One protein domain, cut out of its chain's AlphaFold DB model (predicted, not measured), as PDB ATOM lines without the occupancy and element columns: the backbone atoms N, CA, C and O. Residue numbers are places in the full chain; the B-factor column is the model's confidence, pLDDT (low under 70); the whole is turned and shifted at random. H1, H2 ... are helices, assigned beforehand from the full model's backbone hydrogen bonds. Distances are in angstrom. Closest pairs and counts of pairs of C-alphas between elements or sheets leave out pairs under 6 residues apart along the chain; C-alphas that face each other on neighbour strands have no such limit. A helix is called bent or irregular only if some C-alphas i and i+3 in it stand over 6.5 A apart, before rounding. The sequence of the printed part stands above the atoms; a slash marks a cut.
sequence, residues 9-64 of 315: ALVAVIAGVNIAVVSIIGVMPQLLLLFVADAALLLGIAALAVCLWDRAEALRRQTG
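This is residues 9 to 64 of the 315 residues of an uncharacterized protein of Mycolicibacter sinensis (strain JDM601) (UniProt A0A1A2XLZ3). A helical hairpin with very unequal arms: the shorter helix H1 folds back at Gly 26 into the long helix H2, whose residues 38 to 63 stick out well past it. The two arms come close only near the turn. The printed part has 56 residues with two named helices, H1 then H2, and no named strand, and its class is all helix. It is extended, a rod spanning 56 by 21 by 7 A, with a radius of gyration of the C-alphas of 17.3 A.

H1, residues 9 to 25, and H2, residues 27 to 63, form a helical hairpin with a tight link of one residue. They touch through residues 18 to 22 of H1 and 30 to 34 of H2 alone; the closest C-alphas, those of Val 22 and Gln 30, are 6.8 A apart. They run opposite ways at a shallow tilt of 18 degrees. O i to N i+4 pairs are within hydrogen-bond range in 12 of 13 cases in H1 and 32 of 33 in H2.

H1 begins at C-alpha 9 (586.217, 382.271, 388.373) and is 24.8 A long; it is only just irregular, with C-alphas 22 and 25 6.6 A apart. H2 is 53.0 A long and ends at C-alpha 63 (602.309, 412.727, 384.013).

The C-alphas farthest apart, those of Gly 26 and Gly 64, are 56.2 A apart. The printed part has no cut. Its mean pLDDT is 72.1, with residues 9 to 11, 15, 18 to 31 and 58 to 64 under 70.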
ATOM      1  N   ALA A   9     586.498 382.867 387.069       68.88
ATOM      2  CA  ALA A   9     586.217 382.271 388.373       68.88
ATOM      3  C   ALA A   9     584.990 382.910 389.047       68.88
ATOM      4  O   ALA A   9     584.143 382.199 389.580       68.88
ATOM      5  N   LEU A  10     584.854 384.237 388.971       68.31
ATOM      6  CA  LEU A  10     583.708 384.952 389.534       68.31
ATOM      7  C   LEU A  10     582.396 384.574 388.824       68.31
ATOM      8  O   LEU A  10     581.394 384.305 389.482       68.31
ATOM      9  N   VAL A  11     582.421 384.471 387.489       68.81
ATOM     10  CA  VAL A  11     581.259 384.042 386.688       68.81
ATOM     11  C   VAL A  11     580.853 382.604 387.026       68.81
ATOM     12  O   VAL A  11     579.666 382.329 387.181       68.81
ATOM     13  N   ALA A  12     581.819 381.697 387.206       71.62
ATOM     14  CA  ALA A  12     581.541 380.310 387.579       71.62
ATOM     15  C   ALA A  12     580.899 380.191 388.973       71.62
ATOM     16  O   ALA A  12     579.976 379.397 389.156       71.62
ATOM     17  N   VAL A  13     581.336 381.004 389.942       74.44
ATOM     18  CA  VAL A  13     580.745 381.039 391.289       74.44
ATOM     19  C   VAL A  13     579.315 381.582 391.245       74.44
ATOM     20  O   VAL A  13     578.420 380.972 391.825       74.44
ATOM     21  N   ILE A  14     579.072 382.672 390.510       70.50
ATOM     22  CA  ILE A  14     577.728 383.258 390.367       70.50
ATOM     23  C   ILE A  14     576.775 382.274 389.671       70.50
ATOM     24  O   ILE A  14     575.646 382.081 390.122       70.50
ATOM     25  N   ALA A  15     577.233 381.601 388.611       68.31
ATOM     26  CA  ALA A  15     576.450 380.578 387.924       68.31
ATOM     27  C   ALA A  15     576.135 379.385 388.844       68.31
ATOM     28  O   ALA A  15     574.988 378.946 388.910       68.31
ATOM     29  N   GLY A  16     577.122 378.898 389.604       71.56
ATOM     30  CA  GLY A  16     576.946 377.786 390.541       71.56
ATOM     31  C   GLY A  16     575.949 378.091 391.662       71.56
ATOM     32  O   GLY A  16     575.085 377.266 391.957       71.56
ATOM     33  N   VAL A  17     576.013 379.295 392.244       72.50
ATOM     34  CA  VAL A  17     575.071 379.737 393.287       72.50
ATOM     35  C   VAL A  17     573.653 379.859 392.727       72.50
ATOM     36  O   VAL A  17     572.712 379.378 393.356       72.50
ATOM     37  N   ASN A  18     573.483 380.414 391.524       63.72
ATOM     38  CA  ASN A  18     572.165 380.521 390.895       63.72
ATOM     39  C   ASN A  18     571.549 379.147 390.581       63.72
ATOM     40  O   ASN A  18     570.364 378.947 390.834       63.72
ATOM     41  N   ILE A  19     572.338 378.176 390.109       68.75
ATOM     42  CA  ILE A  19     571.863 376.802 389.847       68.75
ATOM     43  C   ILE A  19     571.489 376.071 391.150       68.75
ATOM     44  O   ILE A  19     570.517 375.312 391.187       68.75
ATOM     45  N   ALA A  20     572.222 376.307 392.240       68.50
ATOM     46  CA  ALA A  20     571.905 375.732 393.546       68.50
ATOM     47  C   ALA A  20     570.613 376.324 394.142       68.50
ATOM     48  O   ALA A  20     569.762 375.588 394.629       68.50
ATOM     49  N   VAL A  21     570.410 377.642 394.048       63.31
ATOM     50  CA  VAL A  21     569.177 378.294 394.528       63.31
ATOM     51  C   VAL A  21     567.973 377.909 393.654       63.31
ATOM     52  O   VAL A  21     566.908 377.589 394.192       63.31
ATOM     53  N   VAL A  22     568.188 377.853 392.329       63.69
ATOM     54  CA  VAL A  22     567.577 376.955 391.321       63.69
ATOM     55  C   VAL A  22     566.695 375.810 391.831       63.69
ATOM     56  O   VAL A  22     565.471 375.733 391.703       63.69
ATOM     57  N   SER A  23     567.403 374.870 392.437       68.56
ATOM     58  CA  SER A  23     566.910 373.537 392.739       68.56
ATOM     59  C   SER A  23     566.163 373.456 394.070       68.56
ATOM     60  O   SER A  23     565.483 372.464 394.307       68.56
ATOM     61  N   ILE A  24     566.249 374.490 394.918       69.25
ATOM     62  CA  ILE A  24     565.758 374.434 396.302       69.25
ATOM     63  C   ILE A  24     564.457 375.235 396.507       69.25
ATOM     64  O   ILE A  24     563.610 374.802 397.282       69.25
ATOM     65  N   ILE A  25     564.271 376.389 395.845       64.44
ATOM     66  CA  ILE A  25     563.260 377.391 396.278       64.44
ATOM     67  C   ILE A  25     562.159 377.676 395.224       64.44
ATOM     68  O   ILE A  25     561.099 378.202 395.560       64.44
ATOM     69  N   GLY A  26     562.341 377.269 393.964       62.91
ATOM     70  CA  GLY A  26     561.365 377.484 392.882       62.91
ATOM     71  C   GLY A  26     561.509 378.823 392.133       62.91
ATOM     72  O   GLY A  26     562.202 379.738 392.571       62.91
ATOM     73  N   VAL A  27     560.838 378.928 390.976       63.94
ATOM     74  CA  VAL A  27     561.180 379.857 389.868       63.94
ATOM     75  C   VAL A  27     560.954 381.347 390.167       63.94
ATOM     76  O   VAL A  27     561.700 382.200 389.689       63.94
ATOM     77  N   MET A  28     559.953 381.698 390.976       67.50
ATOM     78  CA  MET A  28     559.592 383.104 391.223       67.50
ATOM     79  C   MET A  28     560.599 383.896 392.078       67.50
ATOM     80  O   MET A  28     561.017 384.970 391.640       67.50
ATOM     81  N   PRO A  29     561.057 383.416 393.252       66.75
ATOM     82  CA  PRO A  29     562.093 384.121 394.014       66.75
ATOM     83  C   PRO A  29     563.442 384.164 393.282       66.75
ATOM     84  O   PRO A  29     564.235 385.072 393.520       66.75
ATOM     85  N   GLN A  30     563.694 383.239 392.351       62.75
ATOM     86  CA  GLN A  30     564.923 383.202 391.556       62.75
ATOM     87  C   GLN A  30     564.999 384.316 390.517       62.75
ATOM     88  O   GLN A  30     566.077 384.860 390.322       62.75
ATOM     89  N   LEU A  31     563.884 384.706 389.892       69.31
ATOM     90  CA  LEU A  31     563.874 385.843 388.963       69.31
ATOM     91  C   LEU A  31     564.236 387.154 389.672       69.31
ATOM     92  O   LEU A  31     564.980 387.969 389.127       69.31
ATOM     93  N   LEU A  32     563.762 387.335 390.907       72.56
ATOM     94  CA  LEU A  32     564.093 388.509 391.711       72.56
ATOM     95  C   LEU A  32     565.560 388.486 392.164       72.56
ATOM     96  O   LEU A  32     566.236 389.508 392.104       72.56
ATOM     97  N   LEU A  33     566.079 387.316 392.552       75.69
ATOM     98  CA  LEU A  33     567.484 387.149 392.934       75.69
ATOM     99  C   LEU A  33     568.432 387.342 391.741       75.69
ATOM    100  O   LEU A  33     569.463 387.992 391.891       75.69
ATOM    101  N   LEU A  34     568.049 386.862 390.552       75.56
ATOM    102  CA  LEU A  34     568.768 387.084 389.298       75.56
ATOM    103  C   LEU A  34     568.816 388.578 388.954       75.56
ATOM    104  O   LEU A  34     569.888 389.106 388.689       75.56
ATOM    105  N   PHE A  35     567.681 389.279 389.044       74.00
ATOM    106  CA  PHE A  35     567.622 390.718 388.779       74.00
ATOM    107  C   PHE A  35     568.499 391.523 389.748       74.00
ATOM    108  O   PHE A  35     569.216 392.432 389.333       74.00
ATOM    109  N   VAL A  36     568.487 391.173 391.039       77.75
ATOM    110  CA  VAL A  36     569.347 391.814 392.046       77.75
ATOM    111  C   VAL A  36     570.824 391.497 391.794       77.75
ATOM    112  O   VAL A  36     571.663 392.392 391.911       77.75
ATOM    113  N   ALA A  37     571.154 390.260 391.417       79.44
ATOM    114  CA  ALA A  37     572.518 389.859 391.085       79.44
ATOM    115  C   ALA A  37     573.047 390.591 389.840       79.44
ATOM    116  O   ALA A  37     574.164 391.106 389.870       79.44
ATOM    117  N   ASP A  38     572.237 390.710 388.787       74.88
ATOM    118  CA  ASP A  38     572.593 391.433 387.563       74.88
ATOM    119  C   ASP A  38     572.725 392.940 387.813       74.88
ATOM    120  O   ASP A  38     573.677 393.566 387.344       74.88
ATOM    121  N   ALA A  39     571.832 393.531 388.613       72.88
ATOM    122  CA  ALA A  39     571.938 394.932 389.013       72.88
ATOM    123  C   ALA A  39     573.214 395.197 389.830       72.88
ATOM    124  O   ALA A  39     573.914 396.182 389.586       72.88
ATOM    125  N   ALA A  40     573.560 394.302 390.762       81.94
ATOM    126  CA  ALA A  40     574.797 394.393 391.534       81.94
ATOM    127  C   ALA A  40     576.044 394.228 390.649       81.94
ATOM    128  O   ALA A  40     577.021 394.957 390.824       81.94
ATOM    129  N   LEU A  41     576.003 393.320 389.667       84.44
ATOM    130  CA  LEU A  41     577.075 393.136 388.688       84.44
ATOM    131  C   LEU A  41     577.261 394.396 387.831       84.44
ATOM    132  O   LEU A  41     578.386 394.875 387.687       84.44
ATOM    133  N   LEU A  42     576.173 394.962 387.301       76.19
ATOM    134  CA  LEU A  42     576.201 396.188 386.500       76.19
ATOM    135  C   LEU A  42     576.741 397.376 387.303       76.19
ATOM    136  O   LEU A  42     577.598 398.107 386.804       76.19
ATOM    137  N   LEU A  43     576.310 397.534 388.558       80.50
ATOM    138  CA  LEU A  43     576.845 398.553 389.465       80.50
ATOM    139  C   LEU A  43     578.333 398.335 389.756       80.50
ATOM    140  O   LEU A  43     579.101 399.296 389.748       80.50
ATOM    141  N   GLY A  44     578.761 397.087 389.953       87.06
ATOM    142  CA  GLY A  44     580.169 396.740 390.139       87.06
ATOM    143  C   GLY A  44     581.028 397.077 388.918       87.06
ATOM    144  O   GLY A  44     582.105 397.654 389.062       87.06
ATOM    145  N   ILE A  45     580.539 396.779 387.710       83.12
ATOM    146  CA  ILE A  45     581.215 397.126 386.450       83.12
ATOM    147  C   ILE A  45     581.281 398.648 386.277       83.12
ATOM    148  O   ILE A  45     582.341 399.169 385.932       83.12
ATOM    149  N   ALA A  46     580.189 399.367 386.548       80.56
ATOM    150  CA  ALA A  46     580.151 400.825 386.465       80.56
ATOM    151  C   ALA A  46     581.123 401.478 387.461       80.56
ATOM    152  O   ALA A  46     581.918 402.333 387.073       80.56
ATOM    153  N   ALA A  47     581.134 401.028 388.720       84.38
ATOM    154  CA  ALA A  47     582.072 401.504 389.735       84.38
ATOM    155  C   ALA A  47     583.530 401.222 389.340       84.38
ATOM    156  O   ALA A  47     584.395 402.085 389.489       84.38
ATOM    157  N   LEU A  48     583.807 400.044 388.775       87.44
ATOM    158  CA  LEU A  48     585.137 399.694 388.287       87.44
ATOM    159  C   LEU A  48     585.555 400.562 387.094       87.44
ATOM    160  O   LEU A  48     586.703 400.997 387.041       87.44
ATOM    161  N   ALA A  49     584.640 400.866 386.172       83.06
ATOM    162  CA  ALA A  49     584.892 401.778 385.061       83.06
ATOM    163  C   ALA A  49     585.220 403.196 385.554       83.06
ATOM    164  O   ALA A  49     586.197 403.779 385.088       83.06
ATOM    165  N   VAL A  50     584.476 403.712 386.540       86.19
ATOM    166  CA  VAL A  50     584.752 405.016 387.169       86.19
ATOM    167  C   VAL A  50     586.099 405.001 387.895       86.19
ATOM    168  O   VAL A  50     586.911 405.889 387.671       86.19
ATOM    169  N   CYS A  51     586.413 403.965 388.680       89.19
ATOM    170  CA  CYS A  51     587.723 403.852 389.328       89.19
ATOM    171  C   CYS A  51     588.880 403.767 388.322       89.19
ATOM    172  O   CYS A  51     589.946 404.334 388.560       89.19
ATOM    173  N   LEU A  52     588.707 403.046 387.210       84.69
ATOM    174  CA  LEU A  52     589.710 402.991 386.146       84.69
ATOM    175  C   LEU A  52     589.853 404.341 385.445       84.69
ATOM    176  O   LEU A  52     590.980 404.729 385.139       84.69
ATOM    177  N   TRP A  53     588.745 405.051 385.225       86.06
ATOM    178  CA  TRP A  53     588.743 406.400 384.675       86.06
ATOM    179  C   TRP A  53     589.474 407.375 385.598       86.06
ATOM    180  O   TRP A  53     590.445 407.984 385.164       86.06
ATOM    181  N   ASP A  54     589.110 407.446 386.880       77.69
ATOM    182  CA  ASP A  54     589.762 408.306 387.873       77.69
ATOM    183  C   ASP A  54     591.245 407.981 388.020       77.69
ATOM    184  O   ASP A  54     592.075 408.878 388.128       77.69
ATOM    185  N   ARG A  55     591.618 406.699 387.981       77.06
ATOM    186  CA  ARG A  55     593.025 406.297 388.050       77.06
ATOM    187  C   ARG A  55     593.779 406.671 386.777       77.06
ATOM    188  O   ARG A  55     594.927 407.101 386.864       77.06
ATOM    189  N   ALA A  56     593.151 406.536 385.610       71.25
ATOM    190  CA  ALA A  56     593.709 407.007 384.349       71.25
ATOM    191  C   ALA A  56     593.828 408.537 384.331       71.25
ATOM    192  O   ALA A  56     594.819 409.063 383.834       71.25
ATOM    193  N   GLU A  57     592.867 409.254 384.905       71.94
ATOM    194  CA  GLU A  57     592.865 410.709 384.972       71.94
ATOM    195  C   GLU A  57     593.857 411.240 386.012       71.94
ATOM    196  O   GLU A  57     594.580 412.190 385.733       71.94
ATOM    197  N   ALA A  58     594.000 410.582 387.162       69.06
ATOM    198  CA  ALA A  58     595.042 410.863 388.144       69.06
ATOM    199  C   ALA A  58     596.440 410.615 387.560       69.06
ATOM    200  O   ALA A  58     597.329 411.445 387.737       69.06
ATOM    201  N   LEU A  59     596.615 409.528 386.796       60.06
ATOM    202  CA  LEU A  59     597.843 409.293 386.033       60.06
ATOM    203  C   LEU A  59     598.073 410.411 385.009       60.06
ATOM    204  O   LEU A  59     599.167 410.956 384.979       60.06
ATOM    205  N   ARG A  60     597.048 410.830 384.251       59.91
ATOM    206  CA  ARG A  60     597.141 411.960 383.303       59.91
ATOM    207  C   ARG A  60     597.494 413.285 383.986       59.91
ATOM    208  O   ARG A  60     598.275 414.054 383.435       59.91
ATOM    209  N   ARG A  61     596.951 413.558 385.176       58.59
ATOM    210  CA  ARG A  61     597.254 414.763 385.970       58.59
ATOM    211  C   ARG A  61     598.677 414.734 386.531       58.59
ATOM    212  O   ARG A  61     599.306 415.781 386.603       58.59
ATOM    213  N   GLN A  62     599.194 413.557 386.889       51.09
ATOM    214  CA  GLN A  62     600.560 413.391 387.398       51.09
ATOM    215  C   GLN A  62     601.627 413.377 386.296       51.09
ATOM    216  O   GLN A  62     602.714 413.902 386.507       51.09
ATOM    217  N   THR A  63     601.345 412.796 385.127       47.91
ATOM    218  CA  THR A  63     602.309 412.727 384.013       47.91
ATOM    219  C   THR A  63     602.257 413.937 383.084       47.91
ATOM    220  O   THR A  63     603.040 414.010 382.139       47.91
ATOM    221  N   GLY A  64     601.317 414.859 383.305       55.00
ATOM    222  CA  GLY A  64     600.961 415.888 382.334       55.00
ATOM    223  C   GLY A  64     600.284 415.298 381.090       55.00
ATOM    224  O   GLY A  64     600.262 414.081 380.869       55.00
TER     225      GLY A  64